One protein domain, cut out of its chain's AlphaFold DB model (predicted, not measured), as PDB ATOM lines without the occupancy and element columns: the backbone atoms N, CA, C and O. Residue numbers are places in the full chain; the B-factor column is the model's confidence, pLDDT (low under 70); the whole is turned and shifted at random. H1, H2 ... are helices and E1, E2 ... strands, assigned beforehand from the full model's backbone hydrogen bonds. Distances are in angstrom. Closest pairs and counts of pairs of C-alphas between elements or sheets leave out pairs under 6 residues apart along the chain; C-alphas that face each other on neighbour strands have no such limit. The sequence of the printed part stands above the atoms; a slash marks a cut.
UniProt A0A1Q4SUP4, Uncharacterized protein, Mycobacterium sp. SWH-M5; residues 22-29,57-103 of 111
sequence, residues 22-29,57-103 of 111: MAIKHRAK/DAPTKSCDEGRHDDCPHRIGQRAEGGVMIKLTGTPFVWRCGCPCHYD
ATOM      1  N   MET A  22     -23.718  22.898   1.539       89.75
ATOM      2  CA  MET A  22     -23.160  23.915   0.656       89.75
ATOM      3  C   MET A  22     -22.052  24.703   1.365       89.75
ATOM      4  O   MET A  22     -22.299  25.334   2.389       89.75
ATOM      5  N   ALA A  23     -20.847  24.720   0.795       90.25
ATOM      6  CA  ALA A  23     -19.743  25.574   1.238       90.25
ATOM      7  C   ALA A  23     -18.995  26.139   0.022       90.25
ATOM      8  O   ALA A  23     -17.843  25.800  -0.249       90.25
ATOM      9  N   ILE A  24     -19.683  26.987  -0.743       91.38
ATOM     10  CA  ILE A  24     -19.188  27.465  -2.034       91.38
ATOM     11  C   ILE A  24     -17.923  28.305  -1.878       91.38
ATOM     12  O   ILE A  24     -17.913  29.329  -1.194       91.38
ATOM     13  N   LYS A  25     -16.863  27.904  -2.583       92.62
ATOM     14  CA  LYS A  25     -15.613  28.658  -2.684       92.62
ATOM     15  C   LYS A  25     -15.492  29.260  -4.079       92.62
ATOM     16  O   LYS A  25     -15.250  28.577  -5.077       92.62
ATOM     17  N   HIS A  26     -15.667  30.576  -4.156       87.25
ATOM     18  CA  HIS A  26     -15.502  31.310  -5.407       87.25
ATOM     19  C   HIS A  26     -14.058  31.213  -5.912       87.25
ATOM     20  O   HIS A  26     -13.114  31.150  -5.128       87.25
ATOM     21  N   ARG A  27     -13.890  31.216  -7.241       90.50
ATOM     22  CA  ARG A  27     -12.588  31.088  -7.927       90.50
ATOM     23  C   ARG A  27     -11.845  29.773  -7.659       90.50
ATOM     24  O   ARG A  27     -10.697  29.644  -8.077       90.50
ATOM     25  N   ALA A  28     -12.496  28.792  -7.032       94.56
ATOM     26  CA  ALA A  28     -11.932  27.463  -6.894       94.56
ATOM     27  C   ALA A  28     -11.645  26.850  -8.273       94.56
ATOM     28  O   ALA A  28     -12.425  27.015  -9.220       94.56
ATOM     29  N   LYS A  29     -10.532  26.134  -8.394       95.50
ATOM     30  CA  LYS A  29     -10.127  25.410  -9.603       95.50
ATOM     31  C   LYS A  29     -10.186  23.921  -9.325       95.50
ATOM     32  O   LYS A  29      -9.811  23.500  -8.241       95.50
ATOM     33  N   ASP A  57     -11.582  13.294  -1.634       82.50
ATOM     34  CA  ASP A  57     -11.657  12.359  -0.510       82.50
ATOM     35  C   ASP A  57     -10.555  12.652   0.528       82.50
ATOM     36  O   ASP A  57     -10.058  11.759   1.206       82.50
ATOM     37  N   ALA A  58     -10.111  13.908   0.648       84.06
ATOM     38  CA  ALA A  58      -9.153  14.281   1.686       84.06
ATOM     39  C   ALA A  58      -9.731  14.015   3.093       84.06
ATOM     40  O   ALA A  58     -10.911  14.310   3.322       84.06
ATOM     41  N   PRO A  59      -8.936  13.493   4.045       77.31
ATOM     42  CA  PRO A  59      -9.371  13.389   5.428       77.31
ATOM     43  C   PRO A  59      -9.529  14.782   6.051       77.31
ATOM     44  O   PRO A  59      -8.823  15.722   5.680       77.31
ATOM     45  N   THR A  60     -10.447  14.936   7.009       70.56
ATOM     46  CA  THR A  60     -10.442  16.164   7.820       70.56
ATOM     47  C   THR A  60      -9.284  16.126   8.815       70.56
ATOM     48  O   THR A  60      -8.848  15.047   9.207       70.56
ATOM     49  N   LYS A  61      -8.846  17.308   9.263       64.69
ATOM     50  CA  LYS A  61      -7.725  17.504  10.196       64.69
ATOM     51  C   LYS A  61      -7.789  16.680  11.495       64.69
ATOM     52  O   LYS A  61      -6.765  16.539  12.140       64.69
ATOM     53  N   SER A  62      -8.976  16.264  11.933       61.66
ATOM     54  CA  SER A  62      -9.165  15.496  13.174       61.66
ATOM     55  C   SER A  62      -9.668  14.078  12.925       61.66
ATOM     56  O   SER A  62      -9.926  13.339  13.867       61.66
ATOM     57  N   CYS A  63      -9.904  13.706  11.667       65.81
ATOM     58  CA  CYS A  63     -10.424  12.382  11.336       65.81
ATOM     59  C   CYS A  63      -9.313  11.366  11.023       65.81
ATOM     60  O   CYS A  63      -9.567  10.163  11.041       65.81
ATOM     61  N   ASP A  64      -8.100  11.828  10.727       60.00
ATOM     62  CA  ASP A  64      -6.883  11.013  10.678       60.00
ATOM     63  C   ASP A  64      -6.516  10.431  12.056       60.00
ATOM     64  O   ASP A  64      -5.913   9.365  12.128       60.00
ATOM     65  N   GLU A  65      -6.974  11.063  13.140       64.94
ATOM     66  CA  GLU A  65      -6.853  10.579  14.525       64.94
ATOM     67  C   GLU A  65      -7.901   9.502  14.903       64.94
ATOM     68  O   GLU A  65      -7.903   8.993  16.024       64.94
ATOM     69  N   GLY A  66      -8.788   9.114  13.977       62.28
ATOM     70  CA  GLY A  66      -9.816   8.086  14.181       62.28
ATOM     71  C   GLY A  66     -11.247   8.631  14.248       62.28
ATOM     72  O   GLY A  66     -11.559   9.731  13.786       62.28
ATOM     73  N   ARG A  67     -12.177   7.823  14.781       65.31
ATOM     74  CA  ARG A  67     -13.579   8.230  14.956       65.31
ATOM     75  C   ARG A  67     -13.646   9.212  16.114       65.31
ATOM     76  O   ARG A  67     -13.466   8.824  17.261       65.31
ATOM     77  N   HIS A  68     -14.000  10.452  15.808       68.69
ATOM     78  CA  HIS A  68     -14.337  11.443  16.818       68.69
ATOM     79  C   HIS A  68     -15.847  11.674  16.841       68.69
ATOM     80  O   HIS A  68     -16.496  11.795  15.796       68.69
ATOM     81  N   ASP A  69     -16.419  11.713  18.044       67.00
ATOM     82  CA  ASP A  69     -17.862  11.871  18.214       67.00
ATOM     83  C   ASP A  69     -18.350  13.202  17.622       67.00
ATOM     84  O   ASP A  69     -19.438  13.245  17.061       67.00
ATOM     85  N   ASP A  70     -17.520  14.240  17.589       71.31
ATOM     86  CA  ASP A  70     -17.892  15.543  17.029       71.31
ATOM     87  C   ASP A  70     -17.717  15.653  15.501       71.31
ATOM     88  O   ASP A  70     -17.722  16.754  14.945       71.31
ATOM     89  N   CYS A  71     -17.534  14.536  14.783       76.38
ATOM     90  CA  CYS A  71     -17.354  14.589  13.333       76.38
ATOM     91  C   CYS A  71     -18.644  15.022  12.630       76.38
ATOM     92  O   CYS A  71     -19.641  14.299  12.695       76.38
ATOM     93  N   PRO A  72     -18.642  16.137  11.872       78.00
ATOM     94  CA  PRO A  72     -19.835  16.580  11.161       78.00
ATOM     95  C   PRO A  72     -20.209  15.650  10.003       78.00
ATOM     96  O   PRO A  72     -21.301  15.800   9.464       78.00
ATOM     97  N   HIS A  73     -19.329  14.718   9.627       79.19
ATOM     98  CA  HIS A  73     -19.546  13.761   8.548       79.19
ATOM     99  C   HIS A  73     -20.002  12.372   9.052       79.19
ATOM    100  O   HIS A  73     -20.329  11.521   8.235       79.19
ATOM    101  N   ARG A  74     -20.070  12.103  10.370       76.00
ATOM    102  CA  ARG A  74     -20.605  10.811  10.863       76.00
ATOM    103  C   ARG A  74     -22.078  10.633  10.450       76.00
ATOM    104  O   ARG A  74     -22.781  11.619  10.227       76.00
ATOM    105  N   ILE A  75     -22.544   9.382  10.423       76.56
ATOM    106  CA  ILE A  75     -23.942   9.036  10.115       76.56
ATOM    107  C   ILE A  75     -24.903   9.873  10.977       76.56
ATOM    108  O   ILE A  75     -24.731   9.967  12.198       76.56
ATOM    109  N   GLY A  76     -25.894  10.500  10.341       77.25
ATOM    110  CA  GLY A  76     -26.889  11.355  10.981       77.25
ATOM    111  C   GLY A  76     -26.409  12.765  11.344       77.25
ATOM    112  O   GLY A  76     -27.114  13.469  12.065       77.25
ATOM    113  N   GLN A  77     -25.216  13.196  10.916       81.38
ATOM    114  CA  GLN A  77     -24.745  14.573  11.115       81.38
ATOM    115  C   GLN A  77     -24.866  15.437   9.870       81.38
ATOM    116  O   GLN A  77     -25.049  14.967   8.752       81.38
ATOM    117  N   ARG A  78     -24.727  16.747  10.096       83.19
ATOM    118  CA  ARG A  78     -24.981  17.791   9.102       83.19
ATOM    119  C   ARG A  78     -24.322  17.545   7.744       83.19
ATOM    120  O   ARG A  78     -24.929  17.868   6.741       83.19
ATOM    121  N   ALA A  79     -23.095  17.030   7.715       83.69
ATOM    122  CA  ALA A  79     -22.277  16.880   6.517       83.69
ATOM    123  C   ALA A  79     -22.051  15.403   6.158       83.69
ATOM    124  O   ALA A  79     -21.089  15.083   5.471       83.69
ATOM    125  N   GLU A  80     -22.921  14.492   6.604       81.31
ATOM    126  CA  GLU A  80     -22.856  13.065   6.255       81.31
ATOM    127  C   GLU A  80     -22.750  12.837   4.735       81.31
ATOM    128  O   GLU A  80     -21.958  12.016   4.275       81.31
ATOM    129  N   GLY A  81     -23.499  13.619   3.950       79.81
ATOM    130  CA  GLY A  81     -23.492  13.592   2.483       79.81
ATOM    131  C   GLY A  81     -22.248  14.191   1.814       79.81
ATOM    132  O   GLY A  81     -22.115  14.128   0.591       79.81
ATOM    133  N   GLY A  82     -21.333  14.777   2.591       84.62
ATOM    134  CA  GLY A  82     -20.192  15.552   2.108       84.62
ATOM    135  C   GLY A  82     -20.470  17.053   2.023       84.62
ATOM    136  O   GLY A  82     -21.437  17.571   2.584       84.62
ATOM    137  N   VAL A  83     -19.593  17.764   1.319       88.06
ATOM    138  CA  VAL A  83     -19.604  19.221   1.176       88.06
ATOM    139  C   VAL A  83     -19.464  19.598  -0.295       88.06
ATOM    140  O   VAL A  83     -18.476  19.273  -0.951       88.06
ATOM    141  N   MET A  84     -20.437  20.332  -0.818       90.94
ATOM    142  CA  MET A  84     -20.389  20.905  -2.156       90.94
ATOM    143  C   MET A  84     -19.574  22.202  -2.124       90.94
ATOM    144  O   MET A  84     -20.014  23.205  -1.555       90.94
ATOM    145  N   ILE A  85     -18.392  22.189  -2.745       91.62
ATOM    146  CA  ILE A  85     -17.453  23.323  -2.723       91.62
ATOM    147  C   ILE A  85     -17.554  24.163  -4.000       91.62
ATOM    148  O   ILE A  85     -17.359  25.381  -3.971       91.62
ATOM    149  N   LYS A  86     -17.893  23.542  -5.135       89.31
ATOM    150  CA  LYS A  86     -18.034  24.237  -6.420       89.31
ATOM    151  C   LYS A  86     -19.174  23.657  -7.250       89.31
ATOM    152  O   LYS A  86     -19.202  22.458  -7.497       89.31
ATOM    153  N   LEU A  87     -20.059  24.539  -7.718       85.06
ATOM    154  CA  LEU A  87     -21.229  24.193  -8.538       85.06
ATOM    155  C   LEU A  87     -21.062  24.474 -10.037       85.06
ATOM    156  O   LEU A  87     -21.771  23.893 -10.846       85.06
ATOM    157  N   THR A  88     -20.187  25.406 -10.422       79.56
ATOM    158  CA  THR A  88     -20.086  25.887 -11.809       79.56
ATOM    159  C   THR A  88     -18.874  25.306 -12.530       79.56
ATOM    160  O   THR A  88     -17.830  25.098 -11.918       79.56
ATOM    161  N   GLY A  89     -18.970  25.092 -13.845       83.69
ATOM    162  CA  GLY A  89     -17.905  24.443 -14.618       83.69
ATOM    163  C   GLY A  89     -17.775  22.972 -14.227       83.69
ATOM    164  O   GLY A  89     -18.768  22.255 -14.243       83.69
ATOM    165  N   THR A  90     -16.574  22.528 -13.854       84.69
ATOM    166  CA  THR A  90     -16.370  21.198 -13.262       84.69
ATOM    167  C   THR A  90     -16.840  21.217 -11.800       84.69
ATOM    168  O   THR A  90     -16.197  21.896 -10.987       84.69
ATOM    169  N   PRO A  91     -17.941  20.523 -11.449       85.81
ATOM    170  CA  PRO A  91     -18.435  20.484 -10.078       85.81
ATOM    171  C   PRO A  91     -17.447  19.760  -9.160       85.81
ATOM    172  O   PRO A  91     -16.663  18.915  -9.601       85.81
ATOM    173  N   PHE A  92     -17.480  20.104  -7.872       88.94
ATOM    174  CA  PHE A  92     -16.640  19.466  -6.862       88.94
ATOM    175  C   PHE A  92     -17.396  19.264  -5.555       88.94
ATOM    176  O   PHE A  92     -17.693  20.223  -4.830       88.94
ATOM    177  N   VAL A  93     -17.639  17.993  -5.246       88.00
ATOM    178  CA  VAL A  93     -18.094  17.534  -3.936       88.00
ATOM    179  C   VAL A  93     -16.896  16.943  -3.214       88.00
ATOM    180  O   VAL A  93     -16.271  16.002  -3.700       88.00
ATOM    181  N   TRP A  94     -16.580  17.501  -2.052       87.31
ATOM    182  CA  TRP A  94     -15.647  16.898  -1.119       87.31
ATOM    183  C   TRP A  94     -16.401  15.942  -0.200       87.31
ATOM    184  O   TRP A  94     -17.396  16.315   0.421       87.31
ATOM    185  N   ARG A  95     -15.923  14.709  -0.097       81.25
ATOM    186  CA  ARG A  95     -16.379  13.719   0.875       81.25
ATOM    187  C   ARG A  95     -15.205  13.414   1.795       81.25
ATOM    188  O   ARG A  95     -14.064  13.385   1.362       81.25
ATOM    189  N   CYS A  96     -15.454  13.208   3.077       78.31
ATOM    190  CA  CYS A  96     -14.375  12.892   4.003       78.31
ATOM    191  C   CYS A  96     -13.860  11.467   3.728       78.31
ATOM    192  O   CYS A  96     -14.583  10.503   3.968       78.31
ATOM    193  N   GLY A  97     -12.620  11.311   3.257       74.75
ATOM    194  CA  GLY A  97     -12.011   9.994   2.996       74.75
ATOM    195  C   GLY A  97     -11.433   9.327   4.240       74.75
ATOM    196  O   GLY A  97     -10.379   8.701   4.179       74.75
ATOM    197  N   CYS A  98     -12.068   9.497   5.396       73.25
ATOM    198  CA  CYS A  98     -11.565   8.900   6.630       73.25
ATOM    199  C   CYS A  98     -12.093   7.490   6.826       73.25
ATOM    200  O   CYS A  98     -13.218   7.197   6.414       73.25
ATOM    201  N   PRO A  99     -11.344   6.626   7.531       68.75
ATOM    202  CA  PRO A  99     -11.791   5.272   7.812       68.75
ATOM    203  C   PRO A  99     -13.177   5.216   8.483       68.75
ATOM    204  O   PRO A  99     -13.893   4.241   8.292       68.75
ATOM    205  N   CYS A 100     -13.598   6.253   9.230       66.06
ATOM    206  CA  CYS A 100     -14.917   6.291   9.887       66.06
ATOM    207  C   CYS A 100     -16.080   6.323   8.901       66.06
ATOM    208  O   CYS A 100     -17.214   6.037   9.277       66.06
ATOM    209  N   HIS A 101     -15.780   6.665   7.652       66.38
ATOM    210  CA  HIS A 101     -16.682   6.463   6.550       66.38
ATOM    211  C   HIS A 101     -16.562   5.051   6.023       66.38
ATOM    212  O   HIS A 101     -17.574   4.384   6.023       66.38
ATOM    213  N   TYR A 102     -15.364   4.581   5.662       64.38
ATOM    214  CA  TYR A 102     -15.173   3.281   5.006       64.38
ATOM    215  C   TYR A 102     -15.561   2.052   5.841       64.38
ATOM    216  O   TYR A 102     -15.964   1.031   5.288       64.38
ATOM    217  N   ASP A 103     -15.417   2.144   7.160       66.25
ATOM    218  CA  ASP A 103     -15.678   1.056   8.095       66.25
ATOM    219  C   ASP A 103     -16.166   1.616   9.449       66.25
ATOM    220  O   ASP A 103     -15.430   1.644  10.442       66.25
TER     221      ASP A 103
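Overview. This is residues 22 to 29 and 57 to 103 of the 111 residues of an uncharacterized protein of Mycobacterium sp. SWH-M5 (UniProt A0A1Q4SUP4). With little regular structure, the model is an elongated body: a small hairpin of strands E1 and E2 towards one end, with residues 22 to 29 beside it, and the looping residues 57 to 82 and short helix H1 towards the other. The printed part has 55 residues, 11 of them in named elements, in the order E1, E2, H1; the sheet E1 - E2 is antiparallel and the class mixed. It is only just compact, close to loose, with a radius of gyration of the C-alphas of 12.0 A and spans of 34 by 19 by 16 A.

Arrangement. E1, residues 83 to 86, and E2, residues 92 to 94, form an antiparallel hairpin at 154 degrees, with a tight link. N 83 and O 94, 2.8 A apart, are within hydrogen-bond range. H1, residues 99 to 102, is apart from E1 and too short for an O i to N i+4 pair.

Along the chain. E1 begins at C-alpha 83 (-19.604, 19.221, 1.176) and spans 9.2 A, E2 6.4 A. H1, 4.8 A, ends at C-alpha 102 (-15.173, 3.281, 5.006).

Size, cuts and confidence. Residues 30 to 56 are not printed; C-alphas 29 and 57 are 16.0 A apart. pLDDT is under 70 in residues 61 to 69 and 99 to 103.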